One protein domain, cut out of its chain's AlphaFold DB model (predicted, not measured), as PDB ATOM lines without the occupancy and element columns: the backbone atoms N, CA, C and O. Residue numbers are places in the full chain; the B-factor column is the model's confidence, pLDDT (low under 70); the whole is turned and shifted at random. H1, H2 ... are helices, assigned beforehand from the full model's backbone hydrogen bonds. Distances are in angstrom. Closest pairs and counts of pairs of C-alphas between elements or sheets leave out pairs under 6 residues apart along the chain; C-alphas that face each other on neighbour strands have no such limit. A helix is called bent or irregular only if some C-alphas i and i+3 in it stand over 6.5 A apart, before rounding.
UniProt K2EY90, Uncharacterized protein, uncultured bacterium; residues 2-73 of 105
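AT A GLANCE: This is residues 2 to 73 of the 105 residues of an uncharacterized protein of uncultured bacterium (UniProt K2EY90). Picture an open hook: one very long helix, H1, makes the shaft, and near its last residues the chain turns off into two short helices, H2 and H3, with little contact between the three. H2 stands crosswise to H1, H3 folds back from the end of H2, and residues 2 to 29 of H1 stick out. The printed part has 72 residues with three named helices in the order H1, H2, H3 and no named strand; the class is all helix. The whole is extended, with a radius of gyration of the C-alphas of 17.6 A, and spans 55 by 31 by 17 A, only just flat.

HOW THE PARTS SIT: Begin with H1, residues 2 to 41, which has a kink of 54 degrees near residue 35 and is irregular, with C-alphas 37 and 40 being 9.3 A apart. Next look at H2, residues 44 to 57: it is close to H1 but not clearly touching, the closest C-alphas being those of Ala 34 and Ala 47 at 6.7 A. Their lines stand about perpendicular, at 81 degrees. H3, residues 60 to 72, is close to H2 but not clearly touching, the closest C-alphas being those of Trp 55 and Arg 63 at 7.4 A. H2 and H3 run opposite ways at a steep tilt of 61 degrees. H1 and H3 are apart. Every O i to N i+4 pair is within hydrogen-bond range in H2 and H3, and 34 of 36 are in H1.

IN THESE COORDINATES: Find C-alpha 2 at (-35.748, 13.996, -37.726); from there H1 runs 56.0 A to C-alpha 41. H2 begins at C-alpha 44, at (-31.918, 36.690, 2.889), and covers 19.9 A to C-alpha 57. H3 covers 18.1 A from C-alpha 60 to C-alpha 72 at (-50.363, 18.584, -6.067).

THE WHOLE: The two C-alphas farthest apart, those of Ile 2 and Glu 40, are 56.6 A from each other. The printed part has no cut, and both links, H1 to H2 and H2 to H3, are tight. Mean pLDDT of the printed part is 89.9; look to residue 73 for the one value under 70.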
ATOM      1  N   ILE A   2     -36.605  13.052 -38.465       73.44
ATOM      2  CA  ILE A   2     -35.748  13.996 -37.726       73.44
ATOM      3  C   ILE A   2     -36.502  15.276 -37.313       73.44
ATOM      4  O   ILE A   2     -36.400  15.687 -36.164       73.44
ATOM      5  N   ASP A   3     -37.373  15.819 -38.169       80.69
ATOM      6  CA  ASP A   3     -38.126  17.057 -37.868       80.69
ATOM      7  C   ASP A   3     -39.113  16.922 -36.700       80.69
ATOM      8  O   ASP A   3     -39.397  17.871 -35.967       80.69
ATOM      9  N   LYS A   4     -39.646  15.711 -36.488       88.25
ATOM     10  CA  LYS A   4     -40.508  15.430 -35.332       88.25
ATOM     11  C   LYS A   4     -39.683  15.403 -34.048       88.25
ATOM     12  O   LYS A   4     -40.149  15.887 -33.022       88.25
ATOM     13  N   LEU A   5     -38.465  14.872 -34.121       89.12
ATOM     14  CA  LEU A   5     -37.545  14.790 -32.993       89.12
ATOM     15  C   LEU A   5     -37.048  16.183 -32.578       89.12
ATOM     16  O   LEU A   5     -37.104  16.520 -31.399       89.12
ATOM     17  N   THR A   6     -36.678  17.035 -33.539       91.88
ATOM     18  CA  THR A   6     -36.275  18.429 -33.269       91.88
ATOM     19  C   THR A   6     -37.422  19.250 -32.673       91.88
ATOM     20  O   THR A   6     -37.225  20.010 -31.725       91.88
ATOM     21  N   THR A   7     -38.651  19.042 -33.155       93.25
ATOM     22  CA  THR A   7     -39.852  19.680 -32.592       93.25
ATOM     23  C   THR A   7     -40.115  19.248 -31.144       93.25
ATOM     24  O   THR A   7     -40.538  20.063 -30.320       93.25
ATOM     25  N   ILE A   8     -39.885  17.973 -30.815       94.31
ATOM     26  CA  ILE A   8     -40.021  17.462 -29.443       94.31
ATOM     27  C   ILE A   8     -38.967  18.096 -28.532       94.31
ATOM     28  O   ILE A   8     -39.328  18.592 -27.466       94.31
ATOM     29  N   GLU A   9     -37.706  18.158 -28.961       94.38
ATOM     30  CA  GLU A   9     -36.629  18.760 -28.166       94.38
ATOM     31  C   GLU A   9     -36.896  20.244 -27.876       94.38
ATOM     32  O   GLU A   9     -36.814  20.692 -26.731       94.38
ATOM     33  N   SER A  10     -37.342  20.996 -28.885       95.12
ATOM     34  CA  SER A  10     -37.742  22.397 -28.719       95.12
ATOM     35  C   SER A  10     -38.857  22.559 -27.674       95.12
ATOM     36  O   SER A  10     -38.775  23.414 -26.788       95.12
ATOM     37  N   LYS A  11     -39.877  21.689 -27.699       95.69
ATOM     38  CA  LYS A  11     -40.942  21.691 -26.683       95.69
ATOM     39  C   LYS A  11     -40.424  21.345 -25.291       95.69
ATOM     40  O   LYS A  11     -40.868  21.958 -24.321       95.69
ATOM     41  N   ILE A  12     -39.492  20.401 -25.169       95.69
ATOM     42  CA  ILE A  12     -38.865  20.062 -23.885       95.69
ATOM     43  C   ILE A  12     -38.136  21.284 -23.318       95.69
ATOM     44  O   ILE A  12     -38.316  21.609 -22.143       95.69
ATOM     45  N   GLN A  13     -37.369  21.998 -24.144       96.56
ATOM     46  CA  GLN A  13     -36.686  23.222 -23.723       96.56
ATOM     47  C   GLN A  13     -37.670  24.305 -23.268       96.56
ATOM     48  O   GLN A  13     -37.508  24.863 -22.181       96.56
ATOM     49  N   GLN A  14     -38.738  24.546 -24.032       95.62
ATOM     50  CA  GLN A  14     -39.781  25.505 -23.653       95.62
ATOM     51  C   GLN A  14     -40.453  25.139 -22.321       95.62
ATOM     52  O   GLN A  14     -40.702  26.008 -21.484       95.62
ATOM     53  N   LEU A  15     -40.729  23.852 -22.090       95.88
ATOM     54  CA  LEU A  15     -41.311  23.383 -20.832       95.88
ATOM     55  C   LEU A  15     -40.351  23.564 -19.651       95.88
ATOM     56  O   LEU A  15     -40.796  23.980 -18.579       95.88
ATOM     57  N   LYS A  16     -39.050  23.312 -19.837       94.25
ATOM     58  CA  LYS A  16     -38.022  23.557 -18.811       94.25
ATOM     59  C   LYS A  16     -37.952  25.039 -18.435       94.25
ATOM     60  O   LYS A  16     -38.059  25.359 -17.256       94.25
ATOM     61  N   GLN A  17     -37.890  25.930 -19.424       95.12
ATOM     62  CA  GLN A  17     -37.887  27.382 -19.196       95.12
ATOM     63  C   GLN A  17     -39.161  27.853 -18.487       95.12
ATOM     64  O   GLN A  17     -39.115  28.657 -17.555       95.12
ATOM     65  N   LYS A  18     -40.327  27.328 -18.888       95.12
ATOM     66  CA  LYS A  18     -41.596  27.651 -18.227       95.12
ATOM     67  C   LYS A  18     -41.606  27.185 -16.770       95.12
ATOM     68  O   LYS A  18     -42.078  27.928 -15.910       95.12
ATOM     69  N   LYS A  19     -41.094  25.983 -16.489       92.31
ATOM     70  CA  LYS A  19     -40.971  25.448 -15.126       92.31
ATOM     71  C   LYS A  19     -40.094  26.355 -14.265       92.31
ATOM     72  O   LYS A  19     -40.535  26.767 -13.198       92.31
ATOM     73  N   GLU A  20     -38.910  26.704 -14.753       93.81
ATOM     74  CA  GLU A  20     -37.976  27.587 -14.050       93.81
ATOM     75  C   GLU A  20     -38.606  28.954 -13.756       93.81
ATOM     76  O   GLU A  20     -38.581  29.427 -12.622       93.81
ATOM     77  N   ARG A  21     -39.278  29.558 -14.744       94.44
ATOM     78  CA  ARG A  21     -39.986  30.829 -14.552       94.44
ATOM     79  C   ARG A  21     -41.029  30.752 -13.436       94.44
ATOM     80  O   ARG A  21     -41.119  31.677 -12.634       94.44
ATOM     81  N   ILE A  22     -41.819  29.678 -13.392       92.81
ATOM     82  CA  ILE A  22     -42.833  29.479 -12.347       92.81
ATOM     83  C   ILE A  22     -42.163  29.337 -10.977       92.81
ATOM     84  O   ILE A  22     -42.590  29.986 -10.025       92.81
ATOM     85  N   GLN A  23     -41.091  28.546 -10.886       88.88
ATOM     86  CA  GLN A  23     -40.338  28.365  -9.642       88.88
ATOM     87  C   GLN A  23     -39.758  29.693  -9.138       88.88
ATOM     88  O   GLN A  23     -39.911  30.021  -7.964       88.88
ATOM     89  N   ASN A  24     -39.194  30.511 -10.029       91.06
ATOM     90  CA  ASN A  24     -38.671  31.834  -9.683       91.06
ATOM     91  C   ASN A  24     -39.775  32.779  -9.190       91.06
ATOM     92  O   ASN A  24     -39.592  33.490  -8.205       91.06
ATOM     93  N   GLN A  25     -40.946  32.773  -9.834       93.19
ATOM     94  CA  GLN A  25     -42.090  33.574  -9.387       93.19
ATOM     95  C   GLN A  25     -42.579  33.156  -7.996       93.19
ATOM     96  O   GLN A  25     -42.892  34.017  -7.174       93.19
ATOM     97  N   GLN A  26     -42.614  31.853  -7.715       88.94
ATOM     98  CA  GLN A  26     -42.978  31.330  -6.399       88.94
ATOM     99  C   GLN A  26     -41.946  31.707  -5.333       88.94
ATOM    100  O   GLN A  26     -42.327  32.181  -4.265       88.94
ATOM    101  N   ALA A  27     -40.652  31.566  -5.632       88.62
ATOM    102  CA  ALA A  27     -39.579  31.959  -4.723       88.62
ATOM    103  C   ALA A  27     -39.642  33.457  -4.387       88.62
ATOM    104  O   ALA A  27     -39.589  33.832  -3.219       88.62
ATOM    105  N   LEU A  28     -39.851  34.314  -5.394       90.69
ATOM    106  CA  LEU A  28     -40.029  35.754  -5.193       90.69
ATOM    107  C   LEU A  28     -41.250  36.074  -4.328       90.69
ATOM    108  O   LEU A  28     -41.187  36.973  -3.492       90.69
ATOM    109  N   PHE A  29     -42.361  35.364  -4.528       90.56
ATOM    110  CA  PHE A  29     -43.554  35.542  -3.707       90.56
ATOM    111  C   PHE A  29     -43.278  35.178  -2.243       90.56
ATOM    112  O   PHE A  29     -43.529  35.990  -1.357       90.56
ATOM    113  N   LEU A  30     -42.687  34.007  -1.995       87.56
ATOM    114  CA  LEU A  30     -42.335  33.560  -0.646       87.56
ATOM    115  C   LEU A  30     -41.354  34.512   0.040       87.56
ATOM    116  O   LEU A  30     -41.529  34.825   1.214       87.56
ATOM    117  N   MET A  31     -40.364  35.024  -0.693       87.44
ATOM    118  CA  MET A  31     -39.407  35.995  -0.168       87.44
ATOM    119  C   MET A  31     -40.094  37.294   0.263       87.44
ATOM    120  O   MET A  31     -39.804  37.809   1.338       87.44
ATOM    121  N   LYS A  32     -41.045  37.799  -0.533       90.00
ATOM    122  CA  LYS A  32     -41.838  38.982  -0.164       90.00
ATOM    123  C   LYS A  32     -42.681  38.740   1.083       90.00
ATOM    124  O   LYS A  32     -42.788  39.635   1.913       90.00
ATOM    125  N   GLU A  33     -43.270  37.558   1.229       90.25
ATOM    126  CA  GLU A  33     -44.029  37.215   2.436       90.25
ATOM    127  C   GLU A  33     -43.118  37.093   3.664       90.25
ATOM    128  O   GLU A  33     -43.422  37.671   4.705       90.25
ATOM    129  N   ALA A  34     -41.956  36.450   3.536       88.06
ATOM    130  CA  ALA A  34     -40.958  36.401   4.604       88.06
ATOM    131  C   ALA A  34     -40.500  37.812   5.013       88.06
ATOM    132  O   ALA A  34     -40.441  38.120   6.202       88.06
ATOM    133  N   GLN A  35     -40.263  38.697   4.041       89.00
ATOM    134  CA  GLN A  35     -39.926  40.096   4.295       89.00
ATOM    135  C   GLN A  35     -41.052  40.846   5.015       89.00
ATOM    136  O   GLN A  35     -40.778  41.626   5.918       89.00
ATOM    137  N   LYS A  36     -42.324  40.609   4.678       91.25
ATOM    138  CA  LYS A  36     -43.453  41.224   5.399       91.25
ATOM    139  C   LYS A  36     -43.546  40.763   6.852       91.25
ATOM    140  O   LYS A  36     -43.895  41.567   7.713       91.25
ATOM    141  N   ILE A  37     -43.272  39.484   7.110       89.06
ATOM    142  CA  ILE A  37     -43.341  38.894   8.453       89.06
ATOM    143  C   ILE A  37     -42.195  39.418   9.321       89.06
ATOM    144  O   ILE A  37     -42.429  39.842  10.450       89.06
ATOM    145  N   LEU A  38     -40.973  39.408   8.783       86.62
ATOM    146  CA  LEU A  38     -39.756  39.753   9.522       86.62
ATOM    147  C   LEU A  38     -39.447  41.260   9.512       86.62
ATOM    148  O   LEU A  38     -38.719  41.738  10.374       86.62
ATOM    149  N   LYS A  39     -40.040  42.024   8.586       89.88
ATOM    150  CA  LYS A  39     -39.891  43.481   8.435       89.88
ATOM    151  C   LYS A  39     -38.420  43.912   8.395       89.88
ATOM    152  O   LYS A  39     -37.726  43.590   7.437       89.88
ATOM    153  N   GLU A  40     -37.971  44.657   9.403       87.50
ATOM    154  CA  GLU A  40     -36.620  45.220   9.514       87.50
ATOM    155  C   GLU A  40     -35.572  44.151   9.851       87.50
ATOM    156  O   GLU A  40     -34.423  44.276   9.443       87.50
ATOM    157  N   GLU A  41     -35.989  43.049  10.482       86.00
ATOM    158  CA  GLU A  41     -35.138  41.892  10.798       86.00
ATOM    159  C   GLU A  41     -34.992  40.932   9.606       86.00
ATOM    160  O   GLU A  41     -34.388  39.857   9.699       86.00
ATOM    161  N   PHE A  42     -35.593  41.275   8.461       87.81
ATOM    162  CA  PHE A  42     -35.455  40.467   7.267       87.81
ATOM    163  C   PHE A  42     -34.034  40.568   6.714       87.81
ATOM    164  O   PHE A  42     -33.585  41.617   6.256       87.81
ATOM    165  N   SER A  43     -33.379  39.417   6.620       89.06
ATOM    166  CA  SER A  43     -32.245  39.218   5.731       89.06
ATOM    167  C   SER A  43     -32.475  37.954   4.906       89.06
ATOM    168  O   SER A  43     -33.185  37.032   5.326       89.06
ATOM    169  N   LEU A  44     -31.866  37.894   3.719       84.81
ATOM    170  CA  LEU A  44     -31.918  36.690   2.889       84.81
ATOM    171  C   LEU A  44     -31.347  35.480   3.642       84.81
ATOM    172  O   LEU A  44     -31.906  34.388   3.570       84.81
ATOM    173  N   GLU A  45     -30.269  35.689   4.396       90.12
ATOM    174  CA  GLU A  45     -29.639  34.659   5.218       90.12
ATOM    175  C   GLU A  45     -30.592  34.135   6.300       90.12
ATOM    176  O   GLU A  45     -30.773  32.924   6.426       90.12
ATOM    177  N   THR A  46     -31.287  35.027   7.011       86.81
ATOM    178  CA  THR A  46     -32.292  34.660   8.019       86.81
ATOM    179  C   THR A  46     -33.418  33.834   7.398       86.81
ATOM    180  O   THR A  46     -33.789  32.792   7.935       86.81
ATOM    181  N   ALA A  47     -33.939  34.244   6.236       87.25
ATOM    182  CA  ALA A  47     -34.997  33.507   5.546       87.25
ATOM    183  C   ALA A  47     -34.548  32.098   5.118       87.25
ATOM    184  O   ALA A  47     -35.290  31.129   5.294       87.25
ATOM    185  N   LEU A  48     -33.326  31.966   4.592       89.25
ATOM    186  CA  LEU A  48     -32.757  30.671   4.205       89.25
ATOM    187  C   LEU A  48     -32.516  29.764   5.417       89.25
ATOM    188  O   LEU A  48     -32.837  28.575   5.358       89.25
ATOM    189  N   ASN A  49     -32.013  30.320   6.520       91.94
ATOM    190  CA  ASN A  49     -31.815  29.582   7.765       91.94
ATOM    191  C   ASN A  49     -33.148  29.084   8.334       91.94
ATOM    192  O   ASN A  49     -33.269  27.897   8.621       91.94
ATOM    193  N   ILE A  50     -34.187  29.926   8.376       89.62
ATOM    194  CA  ILE A  50     -35.528  29.510   8.818       89.62
ATOM    195  C   ILE A  50     -36.057  28.360   7.959       89.62
ATOM    196  O   ILE A  50     -36.582  27.391   8.505       89.62
ATOM    197  N   LEU A  51     -35.923  28.428   6.630       89.31
ATOM    198  CA  LEU A  51     -36.380  27.355   5.739       89.31
ATOM    199  C   LEU A  51     -35.641  26.039   6.004       89.31
ATOM    200  O   LEU A  51     -36.275  24.985   6.117       89.31
ATOM    201  N   ARG A  52     -34.311  26.099   6.127       93.19
ATOM    202  CA  ARG A  52     -33.469  24.937   6.429       93.19
ATOM    203  C   ARG A  52     -33.846  24.323   7.773       93.19
ATOM    204  O   ARG A  52     -34.068  23.116   7.854       93.19
ATOM    205  N   ASP A  53     -33.941  25.151   8.802       94.56
ATOM    206  CA  ASP A  53     -34.154  24.707  10.173       94.56
ATOM    207  C   ASP A  53     -35.587  24.185  10.348       94.56
ATOM    208  O   ASP A  53     -35.789  23.130  10.947       94.56
ATOM    209  N   SER A  54     -36.575  24.825   9.711       92.44
ATOM    210  CA  SER A  54     -37.962  24.339   9.663       92.44
ATOM    211  C   SER A  54     -38.061  22.970   8.992       92.44
ATOM    212  O   SER A  54     -38.784  22.095   9.466       92.44
ATOM    213  N   TRP A  55     -37.317  22.746   7.905       92.88
ATOM    214  CA  TRP A  55     -37.274  21.439   7.254       92.88
ATOM    215  C   TRP A  55     -36.588  20.385   8.130       92.88
ATOM    216  O   TRP A  55     -37.101  19.274   8.269       92.88
ATOM    217  N   ALA A  56     -35.459  20.722   8.751       94.81
ATOM    218  CA  ALA A  56     -34.720  19.809   9.619       94.81
ATOM    219  C   ALA A  56     -35.524  19.412  10.870       94.81
ATOM    220  O   ALA A  56     -35.561  18.232  11.221       94.81
ATOM    221  N   ALA A  57     -36.209  20.373  11.492       95.38
ATOM    222  CA  ALA A  57     -37.025  20.173  12.689       95.38
ATOM    223  C   ALA A  57     -38.383  19.507  12.403       95.38
ATOM    224  O   ALA A  57     -39.038  19.011  13.318       95.38
ATOM    225  N   SER A  58     -38.827  19.485  11.145       94.56
ATOM    226  CA  SER A  58     -40.128  18.923  10.791       94.56
ATOM    227  C   SER A  58     -40.191  17.396  10.936       94.56
ATOM    228  O   SER A  58     -39.273  16.633  10.594       94.56
ATOM    229  N   SER A  59     -41.345  16.918  11.398       95.44
ATOM    230  CA  SER A  59     -41.640  15.489  11.480       95.44
ATOM    231  C   SER A  59     -41.708  14.842  10.090       95.44
ATOM    232  O   SER A  59     -41.898  15.500   9.062       95.44
ATOM    233  N   LYS A  60     -41.592  13.510  10.037       94.50
ATOM    234  CA  LYS A  60     -41.765  12.753   8.786       94.50
ATOM    235  C   LYS A  60     -43.152  12.980   8.168       94.50
ATOM    236  O   LYS A  60     -43.261  13.086   6.947       94.50
ATOM    237  N   ALA A  61     -44.191  13.090   8.999       94.44
ATOM    238  CA  ALA A  61     -45.555  13.365   8.550       94.44
ATOM    239  C   ALA A  61     -45.657  14.739   7.872       94.44
ATOM    240  O   ALA A  61     -46.127  14.819   6.741       94.44
ATOM    241  N   GLN A  62     -45.112  15.786   8.501       93.94
ATOM    242  CA  GLN A  62     -45.092  17.141   7.935       93.94
ATOM    243  C   GLN A  62     -44.325  17.198   6.610       93.94
ATOM    244  O   GLN A  62     -44.836  17.730   5.630       93.94
ATOM    245  N   ARG A  63     -43.141  16.575   6.524       93.56
ATOM    246  CA  ARG A  63     -42.382  16.523   5.259       93.56
ATOM    247  C   ARG A  63     -43.139  15.804   4.156       93.56
ATOM    248  O   ARG A  63     -43.116  16.245   3.008       93.56
ATOM    249  N   THR A  64     -43.817  14.709   4.495       93.12
ATOM    250  CA  THR A  64     -44.618  13.941   3.534       93.12
ATOM    251  C   THR A  64     -45.801  14.768   3.040       93.12
ATOM    252  O   THR A  64     -46.047  14.835   1.836       93.12
ATOM    253  N   GLU A  65     -46.492  15.457   3.948       93.56
ATOM    254  CA  GLU A  65     -47.594  16.355   3.615       93.56
ATOM    255  C   GLU A  65     -47.127  17.496   2.703       93.56
ATOM    256  O   GLU A  65     -47.716  17.719   1.645       93.56
ATOM    257  N   TRP A  66     -46.047  18.191   3.062       90.62
ATOM    258  CA  TRP A  66     -45.514  19.302   2.272       90.62
ATOM    259  C   TRP A  66     -45.048  18.849   0.890       90.62
ATOM    260  O   TRP A  66     -45.360  19.502  -0.102       90.62
ATOM    261  N   THR A  67     -44.379  17.697   0.808       90.06
ATOM    262  CA  THR A  67     -43.956  17.104  -0.470       90.06
ATOM    263  C   THR A  67     -45.167  16.745  -1.332       90.06
ATOM    264  O   THR A  67     -45.185  17.022  -2.529       90.06
ATOM    265  N   THR A  68     -46.214  16.184  -0.723       90.50
ATOM    266  CA  THR A  68     -47.462  15.861  -1.425       90.50
ATOM    267  C   THR A  68     -48.113  17.130  -1.965       90.50
ATOM    268  O   THR A  68     -48.393  17.207  -3.157       90.50
ATOM    269  N   ARG A  69     -48.262  18.168  -1.133       84.50
ATOM    270  CA  ARG A  69     -48.827  19.460  -1.552       84.50
ATOM    271  C   ARG A  69     -47.998  20.128  -2.650       84.50
ATOM    272  O   ARG A  69     -48.580  20.667  -3.586       84.50
ATOM    273  N   ALA A  70     -46.668  20.053  -2.583       79.50
ATOM    274  CA  ALA A  70     -45.780  20.572  -3.624       79.50
ATOM    275  C   ALA A  70     -46.012  19.880  -4.979       79.50
ATOM    276  O   ALA A  70     -46.020  20.541  -6.015       79.50
ATOM    277  N   ASN A  71     -46.273  18.570  -4.970       76.88
ATOM    278  CA  ASN A  71     -46.582  17.794  -6.174       76.88
ATOM    279  C   ASN A  71     -48.030  17.976  -6.657       76.88
ATOM    280  O   ASN A  71     -48.313  17.785  -7.838       76.88
ATOM    281  N   SER A  72     -48.949  18.339  -5.759       70.56
ATOM    282  CA  SER A  72     -50.363  18.584  -6.067       70.56
ATOM    283  C   SER A  72     -50.662  20.004  -6.544       70.56
ATOM    284  O   SER A  72     -51.801  20.272  -6.925       70.56
ATOM    285  N   PHE A  73     -49.688  20.922  -6.541       57.12
ATOM    286  CA  PHE A  73     -49.905  22.257  -7.091       57.12
ATOM    287  C   PHE A  73     -50.276  22.134  -8.574       57.12
ATOM    288  O   PHE A  73     -49.467  21.636  -9.365       57.12
TER     289      PHE A  73